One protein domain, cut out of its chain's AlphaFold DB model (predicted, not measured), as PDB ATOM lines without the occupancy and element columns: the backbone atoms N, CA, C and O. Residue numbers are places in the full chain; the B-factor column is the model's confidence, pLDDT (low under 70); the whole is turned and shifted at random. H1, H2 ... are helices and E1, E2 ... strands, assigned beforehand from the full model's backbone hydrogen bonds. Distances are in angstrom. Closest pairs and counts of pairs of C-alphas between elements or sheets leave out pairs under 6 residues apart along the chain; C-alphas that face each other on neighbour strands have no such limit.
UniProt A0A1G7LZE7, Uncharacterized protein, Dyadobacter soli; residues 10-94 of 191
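AT A GLANCE: This is residues 10 to 94 of the 191 residues of an uncharacterized protein of Dyadobacter soli (UniProt A0A1G7LZE7). A small sheet of three antiparallel strands has one helix, H3, packed along one face, while three short helices sit round the edges: H1 and H2 beyond the E3 edge, and H4 beyond the E2 edge, where it meets H3. The printed part has 85 residues with four named helices and three named strands, in the order H1 H2 E1 E2 H3 E3 H4, and the sheet's order is E2 E1 E3. The class is mixed, helices and strands, with 41 residues, under half, in named elements. The whole is compact, with a radius of gyration of the C-alphas of 11.8 A, and rounded, spanning 30 by 28 by 26 A.

HOW THE PARTS SIT: The inner strand is E1, residues 32 to 37. It is antiparallel to the edge strand E3, residues 70 to 75, at 151 degrees, with N 34 and O 73 2.9 A apart, within hydrogen-bond range. E1 and the other edge strand, E2, residues 47 to 49, form a hairpin, antiparallel at 154 degrees, with N 33 and O 49 2.7 A apart. H3, residues 52 to 62, is on the sheet at a height over the sheet of 8.3 A. It lies over E1 and runs along the strands, at 11 degrees to E1 on the local plane. The closest C-alphas of H3 and E3 are those of Ala 59 and Ile 70, 5.7 A apart. H3 on one face of the sheet makes two layers, a helix layer and a sheet layer. E2, H3 and E3 form a split strand-helix-strand unit, two strands running the same way with E1 between them, and its crossover is right-handed. H4, residues 88 to 92, touches H3, the closest C-alphas being those of Leu 58 and Thr 91, 6.3 A apart; H4 is not on the sheet. H2, residues 20 to 23, only grazes the sheet with residues 22 to 23; the C-alphas of Asp 22 and Pro 74 in E3 are the closest, 6.7 A apart. H1, residues 10 to 15, only grazes the sheet with residues 13 to 15; it is near H2 and H3, and apart from H4. Every O i to N i+4 pair is within hydrogen-bond range in H1, H3 and H4, and H2 is too short for such a pair.

IN THESE COORDINATES: H1 begins at C-alpha 10, (31.227, -67.438, -13.140). E1 is 16.7 A long and E3 16.6 A. H3 is 15.4 A long, from C-alpha 52 at (22.667, -66.023, -1.441). H4 ends at C-alpha 92, (28.754, -62.568, 8.297).

THE WHOLE: The C-alphas of Glu 11 and Thr 80 are the two farthest apart, 32.2 A. The printed part has no cut. The link from E3 to H4, residues 76 to 87, is long. Mean pLDDT of the printed part is 85.5, and residues 10 to 11 and 39 to 43 are under 70.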
ATOM      1  N   PRO A  10      31.812 -66.192 -12.640       66.31
ATOM      2  CA  PRO A  10      31.227 -67.438 -13.140       66.31
ATOM      3  C   PRO A  10      32.063 -68.693 -12.858       66.31
ATOM      4  O   PRO A  10      31.507 -69.769 -12.648       66.31
ATOM      5  N   GLU A  11      33.394 -68.584 -12.849       67.69
ATOM      6  CA  GLU A  11      34.274 -69.701 -12.490       67.69
ATOM      7  C   GLU A  11      34.182 -70.015 -10.996       67.69
ATOM      8  O   GLU A  11      34.172 -71.189 -10.633       67.69
ATOM      9  N   ILE A  12      34.019 -69.002 -10.136       70.94
ATOM     10  CA  ILE A  12      33.798 -69.219  -8.700       70.94
ATOM     11  C   ILE A  12      32.454 -69.916  -8.465       70.94
ATOM     12  O   ILE A  12      32.397 -70.892  -7.718       70.94
ATOM     13  N   PHE A  13      31.391 -69.492  -9.156       76.19
ATOM     14  CA  PHE A  13      30.073 -70.130  -9.068       76.19
ATOM     15  C   PHE A  13      30.090 -71.596  -9.512       76.19
ATOM     16  O   PHE A  13      29.440 -72.432  -8.888       76.19
ATOM     17  N   ARG A  14      30.892 -71.940 -10.524       71.56
ATOM     18  CA  ARG A  14      31.082 -73.338 -10.938       71.56
ATOM     19  C   ARG A  14      31.845 -74.160  -9.901       71.56
ATOM     20  O   ARG A  14      31.484 -75.311  -9.681       71.56
ATOM     21  N   ILE A  15      32.857 -73.584  -9.246       73.50
ATOM     22  CA  ILE A  15      33.628 -74.260  -8.186       73.50
ATOM     23  C   ILE A  15      32.729 -74.642  -7.004       73.50
ATOM     24  O   ILE A  15      32.875 -75.725  -6.449       73.50
ATOM     25  N   ILE A  16      31.768 -73.786  -6.656       80.06
ATOM     26  CA  ILE A  16      30.801 -74.047  -5.581       80.06
ATOM     27  C   ILE A  16      29.502 -74.708  -6.079       80.06
ATOM     28  O   ILE A  16      28.494 -74.696  -5.376       80.06
ATOM     29  N   GLY A  17      29.500 -75.261  -7.299       82.44
ATOM     30  CA  GLY A  17      28.411 -76.083  -7.850       82.44
ATOM     31  C   GLY A  17      27.086 -75.372  -8.086       82.44
ATOM     32  O   GLY A  17      26.046 -76.027  -8.135       82.44
ATOM     33  N   LEU A  18      27.109 -74.050  -8.250       86.38
ATOM     34  CA  LEU A  18      25.930 -73.286  -8.627       86.38
ATOM     35  C   LEU A  18      25.668 -73.440 -10.130       86.38
ATOM     36  O   LEU A  18      26.536 -73.160 -10.963       86.38
ATOM     37  N   SER A  19      24.464 -73.886 -10.488       83.06
ATOM     38  CA  SER A  19      24.070 -74.042 -11.890       83.06
ATOM     39  C   SER A  19      23.733 -72.697 -12.544       83.06
ATOM     40  O   SER A  19      23.297 -71.755 -11.880       83.06
ATOM     41  N   GLU A  20      23.858 -72.607 -13.873       81.19
ATOM     42  CA  GLU A  20      23.480 -71.390 -14.613       81.19
ATOM     43  C   GLU A  20      21.984 -71.054 -14.479       81.19
ATOM     44  O   GLU A  20      21.612 -69.884 -14.450       81.19
ATOM     45  N   SER A  21      21.117 -72.063 -14.335       82.75
ATOM     46  CA  SER A  21      19.690 -71.856 -14.055       82.75
ATOM     47  C   SER A  21      19.422 -71.320 -12.649       82.75
ATOM     48  O   SER A  21      18.440 -70.609 -12.445       82.75
ATOM     49  N   ASP A  22      20.278 -71.641 -11.678       86.38
ATOM     50  CA  ASP A  22      20.122 -71.168 -10.302       86.38
ATOM     51  C   ASP A  22      20.651 -69.746 -10.116       86.38
ATOM     52  O   ASP A  22      20.135 -69.024  -9.267       86.38
ATOM     53  N   LEU A  23      21.588 -69.291 -10.959       82.56
ATOM     54  CA  LEU A  23      22.027 -67.889 -10.983       82.56
ATOM     55  C   LEU A  23      20.861 -66.909 -11.168       82.56
ATOM     56  O   LEU A  23      20.876 -65.820 -10.604       82.56
ATOM     57  N   GLN A  24      19.822 -67.301 -11.908       84.56
ATOM     58  CA  GLN A  24      18.640 -66.460 -12.124       84.56
ATOM     59  C   GLN A  24      17.796 -66.253 -10.855       84.56
ATOM     60  O   GLN A  24      16.910 -65.405 -10.852       84.56
ATOM     61  N   LYS A  25      18.059 -67.016  -9.785       86.69
ATOM     62  CA  LYS A  25      17.321 -66.972  -8.514       86.69
ATOM     63  C   LYS A  25      18.071 -66.220  -7.410       86.69
ATOM     64  O   LYS A  25      17.571 -66.146  -6.295       86.69
ATOM     65  N   VAL A  26      19.263 -65.678  -7.686       86.06
ATOM     66  CA  VAL A  26      20.090 -64.949  -6.694       86.06
ATOM     67  C   VAL A  26      19.332 -63.781  -6.060       86.06
ATOM     68  O   VAL A  26      19.456 -63.567  -4.857       86.06
ATOM     69  N   ASP A  27      18.500 -63.098  -6.846       84.25
ATOM     70  CA  ASP A  27      17.711 -61.941  -6.411       84.25
ATOM     71  C   ASP A  27      16.259 -62.290  -6.026       84.25
ATOM     72  O   ASP A  27      15.460 -61.390  -5.767       84.25
ATOM     73  N   ASP A  28      15.889 -63.574  -6.004       88.00
ATOM     74  CA  ASP A  28      14.537 -64.006  -5.642       88.00
ATOM     75  C   ASP A  28      14.365 -64.036  -4.109       88.00
ATOM     76  O   ASP A  28      14.987 -64.870  -3.444       88.00
ATOM     77  N   PRO A  29      13.513 -63.169  -3.522       86.38
ATOM     78  CA  PRO A  29      13.327 -63.102  -2.073       86.38
ATOM     79  C   PRO A  29      12.591 -64.315  -1.487       86.38
ATOM     80  O   PRO A  29      12.657 -64.527  -0.278       86.38
ATOM     81  N   GLU A  30      11.892 -65.099  -2.313       89.75
ATOM     82  CA  GLU A  30      11.180 -66.308  -1.877       89.75
ATOM     83  C   GLU A  30      12.091 -67.546  -1.873       89.75
ATOM     84  O   GLU A  30      11.727 -68.603  -1.353       89.75
ATOM     85  N   SER A  31      13.289 -67.433  -2.448       93.00
ATOM     86  CA  SER A  31      14.237 -68.536  -2.532       93.00
ATOM     87  C   SER A  31      15.048 -68.685  -1.240       93.00
ATOM     88  O   SER A  31      15.675 -67.756  -0.735       93.00
ATOM     89  N   VAL A  32      15.103 -69.913  -0.730       95.25
ATOM     90  CA  VAL A  32      15.998 -70.344   0.343       95.25
ATOM     91  C   VAL A  32      17.163 -71.121  -0.255       95.25
ATOM     92  O   VAL A  32      16.985 -72.106  -0.967       95.25
ATOM     93  N   TRP A  33      18.374 -70.701   0.078       95.19
ATOM     94  CA  TRP A  33      19.626 -71.296  -0.359       95.19
ATOM     95  C   TRP A  33      20.070 -72.385   0.605       95.19
ATOM     96  O   TRP A  33      20.429 -72.116   1.752       95.19
ATOM     97  N   LEU A  34      20.059 -73.624   0.132       93.75
ATOM     98  CA  LEU A  34      20.524 -74.787   0.873       93.75
ATOM     99  C   LEU A  34      21.980 -75.089   0.530       93.75
ATOM    100  O   LEU A  34      22.355 -75.057  -0.639       93.75
ATOM    101  N   VAL A  35      22.781 -75.425   1.539       93.00
ATOM    102  CA  VAL A  35      24.188 -75.825   1.386       93.00
ATOM    103  C   VAL A  35      24.300 -77.341   1.544       93.00
ATOM    104  O   VAL A  35      23.821 -77.882   2.542       93.00
ATOM    105  N   TYR A  36      24.945 -78.021   0.593       88.88
ATOM    106  CA  TYR A  36      25.059 -79.484   0.532       88.88
ATOM    107  C   TYR A  36      26.503 -79.949   0.274       88.88
ATOM    108  O   TYR A  36      27.213 -79.306  -0.493       88.88
ATOM    109  N   PRO A  37      26.952 -81.079   0.841       85.94
ATOM    110  CA  PRO A  37      28.151 -81.769   0.357       85.94
ATOM    111  C   PRO A  37      27.914 -82.380  -1.034       85.94
ATOM    112  O   PRO A  37      26.829 -82.900  -1.292       85.94
ATOM    113  N   PHE A  38      28.916 -82.341  -1.922       73.94
ATOM    114  CA  PHE A  38      28.800 -82.922  -3.270       73.94
ATOM    115  C   PHE A  38      28.786 -84.461  -3.263       73.94
ATOM    116  O   PHE A  38      28.016 -85.060  -4.008       73.94
ATOM    117  N   GLU A  39      29.570 -85.115  -2.397       59.22
ATOM    118  CA  GLU A  39      29.534 -86.572  -2.206       59.22
ATOM    119  C   GLU A  39      29.614 -86.944  -0.719       59.22
ATOM    120  O   GLU A  39      30.486 -86.469   0.007       59.22
ATOM    121  N   GLY A  40      28.708 -87.821  -0.260       49.94
ATOM    122  CA  GLY A  40      28.717 -88.321   1.123       49.94
ATOM    123  C   GLY A  40      27.431 -88.969   1.652       49.94
ATOM    124  O   GLY A  40      27.298 -89.122   2.864       49.94
ATOM    125  N   GLY A  41      26.454 -89.330   0.810       42.44
ATOM    126  CA  GLY A  41      25.286 -90.122   1.241       42.44
ATOM    127  C   GLY A  41      24.322 -89.428   2.214       42.44
ATOM    128  O   GLY A  41      23.364 -90.044   2.675       42.44
ATOM    129  N   THR A  42      24.529 -88.146   2.513       53.56
ATOM    130  CA  THR A  42      23.534 -87.323   3.189       53.56
ATOM    131  C   THR A  42      22.827 -86.495   2.129       53.56
ATOM    132  O   THR A  42      23.296 -85.447   1.714       53.56
ATOM    133  N   GLU A  43      21.644 -86.942   1.712       61.91
ATOM    134  CA  GLU A  43      20.682 -86.150   0.919       61.91
ATOM    135  C   GLU A  43      20.159 -84.918   1.696       61.91
ATOM    136  O   GLU A  43      19.080 -84.390   1.427       61.91
ATOM    137  N   ARG A  44      20.877 -84.484   2.737       81.50
ATOM    138  CA  ARG A  44      20.437 -83.500   3.714       81.50
ATOM    139  C   ARG A  44      21.345 -82.282   3.658       81.50
ATOM    140  O   ARG A  44      22.563 -82.441   3.687       81.50
ATOM    141  N   PRO A  45      20.761 -81.080   3.616       89.56
ATOM    142  CA  PRO A  45      21.555 -79.873   3.650       89.56
ATOM    143  C   PRO A  45      22.154 -79.705   5.041       89.56
ATOM    144  O   PRO A  45      21.543 -80.069   6.046       89.56
ATOM    145  N   ILE A  46      23.343 -79.120   5.090       90.62
ATOM    146  CA  ILE A  46      24.057 -78.832   6.339       90.62
ATOM    147  C   ILE A  46      23.687 -77.456   6.911       90.62
ATOM    148  O   ILE A  46      23.892 -77.204   8.100       90.62
ATOM    149  N   ALA A  47      23.154 -76.565   6.067       93.50
ATOM    150  CA  ALA A  47      22.703 -75.222   6.415       93.50
ATOM    151  C   ALA A  47      21.695 -74.691   5.378       93.50
ATOM    152  O   ALA A  47      21.663 -75.158   4.238       93.50
ATOM    153  N   ALA A  48      20.902 -73.694   5.775       95.19
ATOM    154  CA  ALA A  48      19.944 -72.998   4.922       95.19
ATOM    155  C   ALA A  48      19.990 -71.484   5.183       95.19
ATOM    156  O   ALA A  48      20.103 -71.072   6.339       95.19
ATOM    157  N   PHE A  49      19.873 -70.663   4.138       96.00
ATOM    158  CA  PHE A  49      19.934 -69.200   4.225       96.00
ATOM    159  C   PHE A  49      18.910 -68.539   3.306       96.00
ATOM    160  O   PHE A  49      18.745 -68.971   2.173       96.00
ATOM    161  N   THR A  50      18.281 -67.445   3.734       95.06
ATOM    162  CA  THR A  50      17.491 -66.615   2.796       95.06
ATOM    163  C   THR A  50      18.376 -65.721   1.916       95.06
ATOM    164  O   THR A  50      17.938 -65.248   0.879       95.06
ATOM    165  N   GLY A  51      19.643 -65.499   2.291       92.81
ATOM    166  CA  GLY A  51      20.591 -64.693   1.514       92.81
ATOM    167  C   GLY A  51      21.612 -65.536   0.749       92.81
ATOM    168  O   GLY A  51      22.384 -66.272   1.371       92.81
ATOM    169  N   PHE A  52      21.690 -65.350  -0.574       92.50
ATOM    170  CA  PHE A  52      22.667 -66.023  -1.441       92.50
ATOM    171  C   PHE A  52      24.110 -65.846  -0.952       92.50
ATOM    172  O   PHE A  52      24.823 -66.829  -0.773       92.50
ATOM    173  N   MET A  53      24.524 -64.606  -0.667       91.62
ATOM    174  CA  MET A  53      25.904 -64.307  -0.261       91.62
ATOM    175  C   MET A  53      26.316 -65.033   1.025       91.62
ATOM    176  O   MET A  53      27.448 -65.489   1.136       91.62
ATOM    177  N   CYS A  54      25.390 -65.222   1.972       93.06
ATOM    178  CA  CYS A  54      25.667 -65.992   3.185       93.06
ATOM    179  C   CYS A  54      25.898 -67.479   2.877       93.06
ATOM    180  O   CYS A  54      26.831 -68.083   3.408       93.06
ATOM    181  N   ALA A  55      25.070 -68.073   2.013       94.31
ATOM    182  CA  ALA A  55      25.249 -69.459   1.586       94.31
ATOM    183  C   ALA A  55      26.560 -69.638   0.805       94.31
ATOM    184  O   ALA A  55      27.318 -70.571   1.072       94.31
ATOM    185  N   PHE A  56      26.846 -68.708  -0.108       92.88
ATOM    186  CA  PHE A  56      28.061 -68.657  -0.913       92.88
ATOM    187  C   PHE A  56      29.327 -68.573  -0.052       92.88
ATOM    188  O   PHE A  56      30.262 -69.355  -0.247       92.88
ATOM    189  N   ASP A  57      29.358 -67.662   0.923       92.50
ATOM    190  CA  ASP A  57      30.508 -67.469   1.810       92.50
ATOM    191  C   ASP A  57      30.790 -68.722   2.639       92.50
ATOM    192  O   ASP A  57      31.947 -69.134   2.782       92.50
ATOM    193  N   LEU A  58      29.737 -69.357   3.166       93.50
ATOM    194  CA  LEU A  58      29.889 -70.604   3.903       93.50
ATOM    195  C   LEU A  58      30.398 -71.727   2.989       93.50
ATOM    196  O   LEU A  58      31.387 -72.376   3.330       93.50
ATOM    197  N   ALA A  59      29.770 -71.937   1.829       92.12
ATOM    198  CA  ALA A  59      30.168 -72.974   0.876       92.12
ATOM    199  C   ALA A  59      31.624 -72.802   0.423       92.12
ATOM    200  O   ALA A  59      32.392 -73.763   0.417       92.12
ATOM    201  N   SER A  60      32.039 -71.571   0.120       90.62
ATOM    202  CA  SER A  60      33.414 -71.247  -0.268       90.62
ATOM    203  C   SER A  60      34.422 -71.612   0.824       90.62
ATOM    204  O   SER A  60      35.465 -72.200   0.541       90.62
ATOM    205  N   ARG A  61      34.110 -71.314   2.092       89.31
ATOM    206  CA  ARG A  61      34.979 -71.666   3.228       89.31
ATOM    207  C   ARG A  61      35.033 -73.170   3.462       89.31
ATOM    208  O   ARG A  61      36.105 -73.692   3.743       89.31
ATOM    209  N   LEU A  62      33.904 -73.866   3.346       88.50
ATOM    210  CA  LEU A  62      33.834 -75.314   3.548       88.50
ATOM    211  C   LEU A  62      34.575 -76.094   2.455       88.50
ATOM    212  O   LEU A  62      35.237 -77.082   2.761       88.50
ATOM    213  N   ASN A  63      34.545 -75.617   1.208       87.31
ATOM    214  CA  ASN A  63      35.304 -76.200   0.097       87.31
ATOM    215  C   ASN A  63      36.825 -76.230   0.344       87.31
ATOM    216  O   ASN A  63      37.522 -77.029  -0.271       87.31
ATOM    217  N   ALA A  64      37.354 -75.422   1.273       83.19
ATOM    218  CA  ALA A  64      38.761 -75.498   1.667       83.19
ATOM    219  C   ALA A  64      39.128 -76.797   2.415       83.19
ATOM    220  O   ALA A  64      40.315 -77.071   2.586       83.19
ATOM    221  N   PHE A  65      38.137 -77.566   2.880       77.12
ATOM    222  CA  PHE A  65      38.330 -78.733   3.749       77.12
ATOM    223  C   PHE A  65      37.727 -80.029   3.199       77.12
ATOM    224  O   PHE A  65      37.902 -81.071   3.822       77.12
ATOM    225  N   VAL A  66      36.983 -79.990   2.091       75.81
ATOM    226  CA  VAL A  66      36.217 -81.149   1.605       75.81
ATOM    227  C   VAL A  66      36.781 -81.632   0.282       75.81
ATOM    228  O   VAL A  66      36.599 -80.998  -0.756       75.81
ATOM    229  N   GLU A  67      37.424 -82.798   0.318       71.38
ATOM    230  CA  GLU A  67      37.685 -83.590  -0.880       71.38
ATOM    231  C   GLU A  67      36.318 -83.994  -1.458       71.38
ATOM    232  O   GLU A  67      35.487 -84.539  -0.737       71.38
ATOM    233  N   ASN A  68      36.059 -83.631  -2.716       74.50
ATOM    234  CA  ASN A  68      34.770 -83.656  -3.431       74.50
ATOM    235  C   ASN A  68      33.925 -82.389  -3.380       74.50
ATOM    236  O   ASN A  68      33.137 -82.256  -4.298       74.50
ATOM    237  N   GLY A  69      34.131 -81.469  -2.429       83.00
ATOM    238  CA  GLY A  69      33.548 -80.117  -2.373       83.00
ATOM    239  C   GLY A  69      32.114 -79.964  -1.814       83.00
ATOM    240  O   GLY A  69      31.473 -80.917  -1.365       83.00
ATOM    241  N   ILE A  70      31.627 -78.716  -1.806       88.31
ATOM    242  CA  ILE A  70      30.351 -78.249  -1.233       88.31
ATOM    243  C   ILE A  70      29.599 -77.387  -2.254       88.31
ATOM    244  O   ILE A  70      30.166 -76.443  -2.814       88.31
ATOM    245  N   GLY A  71      28.316 -77.695  -2.433       89.62
ATOM    246  CA  GLY A  71      27.377 -77.050  -3.341       89.62
ATOM    247  C   GLY A  71      26.323 -76.190  -2.657       89.62
ATOM    248  O   GLY A  71      26.055 -76.342  -1.461       89.62
ATOM    249  N   ILE A  72      25.677 -75.323  -3.439       92.56
ATOM    250  CA  ILE A  72      24.478 -74.588  -3.019       92.56
ATOM    251  C   ILE A  72      23.333 -74.750  -4.020       92.56
ATOM    252  O   ILE A  72      23.551 -74.724  -5.231       92.56
ATOM    253  N   HIS A  73      22.107 -74.875  -3.510       91.31
ATOM    254  CA  HIS A  73      20.901 -75.029  -4.323       91.31
ATOM    255  C   HIS A  73      19.736 -74.196  -3.770       91.31
ATOM    256  O   HIS A  73      19.447 -74.283  -2.573       91.31
ATOM    257  N   PRO A  74      19.039 -73.414  -4.611       93.25
ATOM    258  CA  PRO A  74      17.865 -72.656  -4.199       93.25
ATOM    259  C   PRO A  74      16.593 -73.516  -4.234       93.25
ATOM    260  O   PRO A  74      16.337 -74.249  -5.194       93.25
ATOM    261  N   VAL A  75      15.760 -73.381  -3.205       92.38
ATOM    262  CA  VAL A  75      14.439 -74.011  -3.069       92.38
ATOM    263  C   VAL A  75      13.417 -72.991  -2.568       92.38
ATOM    264  O   VAL A  75      13.787 -72.017  -1.932       92.38
ATOM    265  N   LEU A  76      12.122 -73.232  -2.778       91.62
ATOM    266  CA  LEU A  76      11.067 -72.340  -2.262       91.62
ATOM    267  C   LEU A  76      10.901 -72.407  -0.734       91.62
ATOM    268  O   LEU A  76      10.354 -71.500  -0.121       91.62
ATOM    269  N   ALA A  77      11.317 -73.510  -0.108       89.69
ATOM    270  CA  ALA A  77      11.235 -73.690   1.336       89.69
ATOM    271  C   ALA A  77      12.278 -74.701   1.820       89.69
ATOM    272  O   ALA A  77      12.523 -75.714   1.159       89.69
ATOM    273  N   ALA A  78      12.869 -74.449   2.989       88.44
ATOM    274  CA  ALA A  78      13.818 -75.371   3.603       88.44
ATOM    275  C   ALA A  78      13.137 -76.636   4.163       88.44
ATOM    276  O   ALA A  78      11.965 -76.596   4.552       88.44
ATOM    277  N   PRO A  79      13.877 -77.756   4.276       86.50
ATOM    278  CA  PRO A  79      13.431 -78.921   5.033       86.50
ATOM    279  C   PRO A  79      13.083 -78.565   6.484       86.50
ATOM    280  O   PRO A  79      13.781 -77.790   7.129       86.50
ATOM    281  N   THR A  80      12.036 -79.186   7.034       84.06
ATOM    282  CA  THR A  80      11.494 -78.874   8.375       84.06
ATOM    283  C   THR A  80      12.470 -79.103   9.527       84.06
ATOM    284  O   THR A  80      12.300 -78.542  10.605       84.06
ATOM    285  N   ASN A  81      13.489 -79.932   9.320       85.38
ATOM    286  CA  ASN A  81      14.520 -80.256  10.301       85.38
ATOM    287  C   ASN A  81      15.766 -79.357  10.201       85.38
ATOM    288  O   ASN A  81      16.771 -79.659  10.843       85.38
ATOM    289  N   ILE A  82      15.733 -78.311   9.371       88.81
ATOM    290  CA  ILE A  82      16.838 -77.373   9.165       88.81
ATOM    291  C   ILE A  82      16.316 -75.962   9.407       88.81
ATOM    292  O   ILE A  82      15.432 -75.472   8.710       88.81
ATOM    293  N   GLU A  83      16.879 -75.300  10.410       92.31
ATOM    294  CA  GLU A  83      16.541 -73.920  10.729       92.31
ATOM    295  C   GLU A  83      17.222 -72.964   9.740       92.31
ATOM    296  O   GLU A  83      18.442 -73.004   9.544       92.31
ATOM    297  N   VAL A  84      16.419 -72.109   9.110       94.75
ATOM    298  CA  VAL A  84      16.886 -71.118   8.136       94.75
ATOM    299  C   VAL A  84      17.612 -69.984   8.855       94.75
ATOM    300  O   VAL A  84      17.169 -69.519   9.898       94.75
ATOM    301  N   ASP A  85      18.737 -69.538   8.293       95.00
ATOM    302  CA  ASP A  85      19.565 -68.433   8.789       95.00
ATOM    303  C   ASP A  85      20.202 -68.639  10.173       95.00
ATOM    304  O   ASP A  85      20.861 -67.733  10.689       95.00
ATOM    305  N   ARG A  86      20.127 -69.851  10.734       93.94
ATOM    306  CA  ARG A  86      20.709 -70.203  12.040       93.94
ATOM    307  C   ARG A  86      22.178 -69.787  12.199       93.94
ATOM    308  O   ARG A  86      22.589 -69.359  13.272       93.94
ATOM    309  N   TYR A  87      22.968 -69.893  11.128       93.88
ATOM    310  CA  TYR A  87      24.403 -69.572  11.129       93.88
ATOM    311  C   TYR A  87      24.744 -68.240  10.449       93.88
ATOM    312  O   TYR A  87      25.923 -67.936  10.278       93.88
ATOM    313  N   ARG A  88      23.743 -67.433  10.063       95.06
ATOM    314  CA  ARG A  88      23.942 -66.195   9.290       95.06
ATOM    315  C   ARG A  88      24.965 -65.272   9.943       95.06
ATOM    316  O   ARG A  88      25.976 -64.951   9.327       95.06
ATOM    317  N   GLN A  89      24.743 -64.922  11.209       95.06
ATOM    318  CA  GLN A  89      25.611 -63.990  11.932       95.06
ATOM    319  C   GLN A  89      27.054 -64.500  12.024       95.06
ATOM    320  O   GLN A  89      27.991 -63.720  11.884       95.06
ATOM    321  N   LEU A  90      27.250 -65.811  12.225       94.12
ATOM    322  CA  LEU A  90      28.584 -66.416  12.281       94.12
ATOM    323  C   LEU A  90      29.308 -66.278  10.937       94.12
ATOM    324  O   LEU A  90      30.477 -65.890  10.902       94.12
ATOM    325  N   THR A  91      28.615 -66.556   9.834       93.50
ATOM    326  CA  THR A  91      29.184 -66.407   8.493       93.50
ATOM    327  C   THR A  91      29.537 -64.947   8.197       93.50
ATOM    328  O   THR A  91      30.673 -64.680   7.785       93.50
ATOM    329  N   GLU A  92      28.614 -64.021   8.491       93.31
ATOM    330  CA  GLU A  92      28.754 -62.568   8.297       93.31
ATOM    331  C   GLU A  92      29.955 -61.989   9.059       93.31
ATOM    332  O   GLU A  92      30.692 -61.167   8.518       93.31
ATOM    333  N   VAL A  93      30.215 -62.450  10.289       94.12
ATOM    334  CA  VAL A  93      31.377 -61.997  11.078       94.12
ATOM    335  C   VAL A  93      32.678 -62.745  10.760       94.12
ATOM    336  O   VAL A  93      33.668 -62.610  11.479       94.12
ATOM    337  N   GLY A  94      32.712 -63.543   9.690       91.75
ATOM    338  CA  GLY A  94      33.947 -64.185   9.238       91.75
ATOM    339  C   GLY A  94      34.305 -65.487   9.959       91.75
ATOM    340  O   GLY A  94      35.460 -65.907   9.910       91.75
TER     341      GLY A  94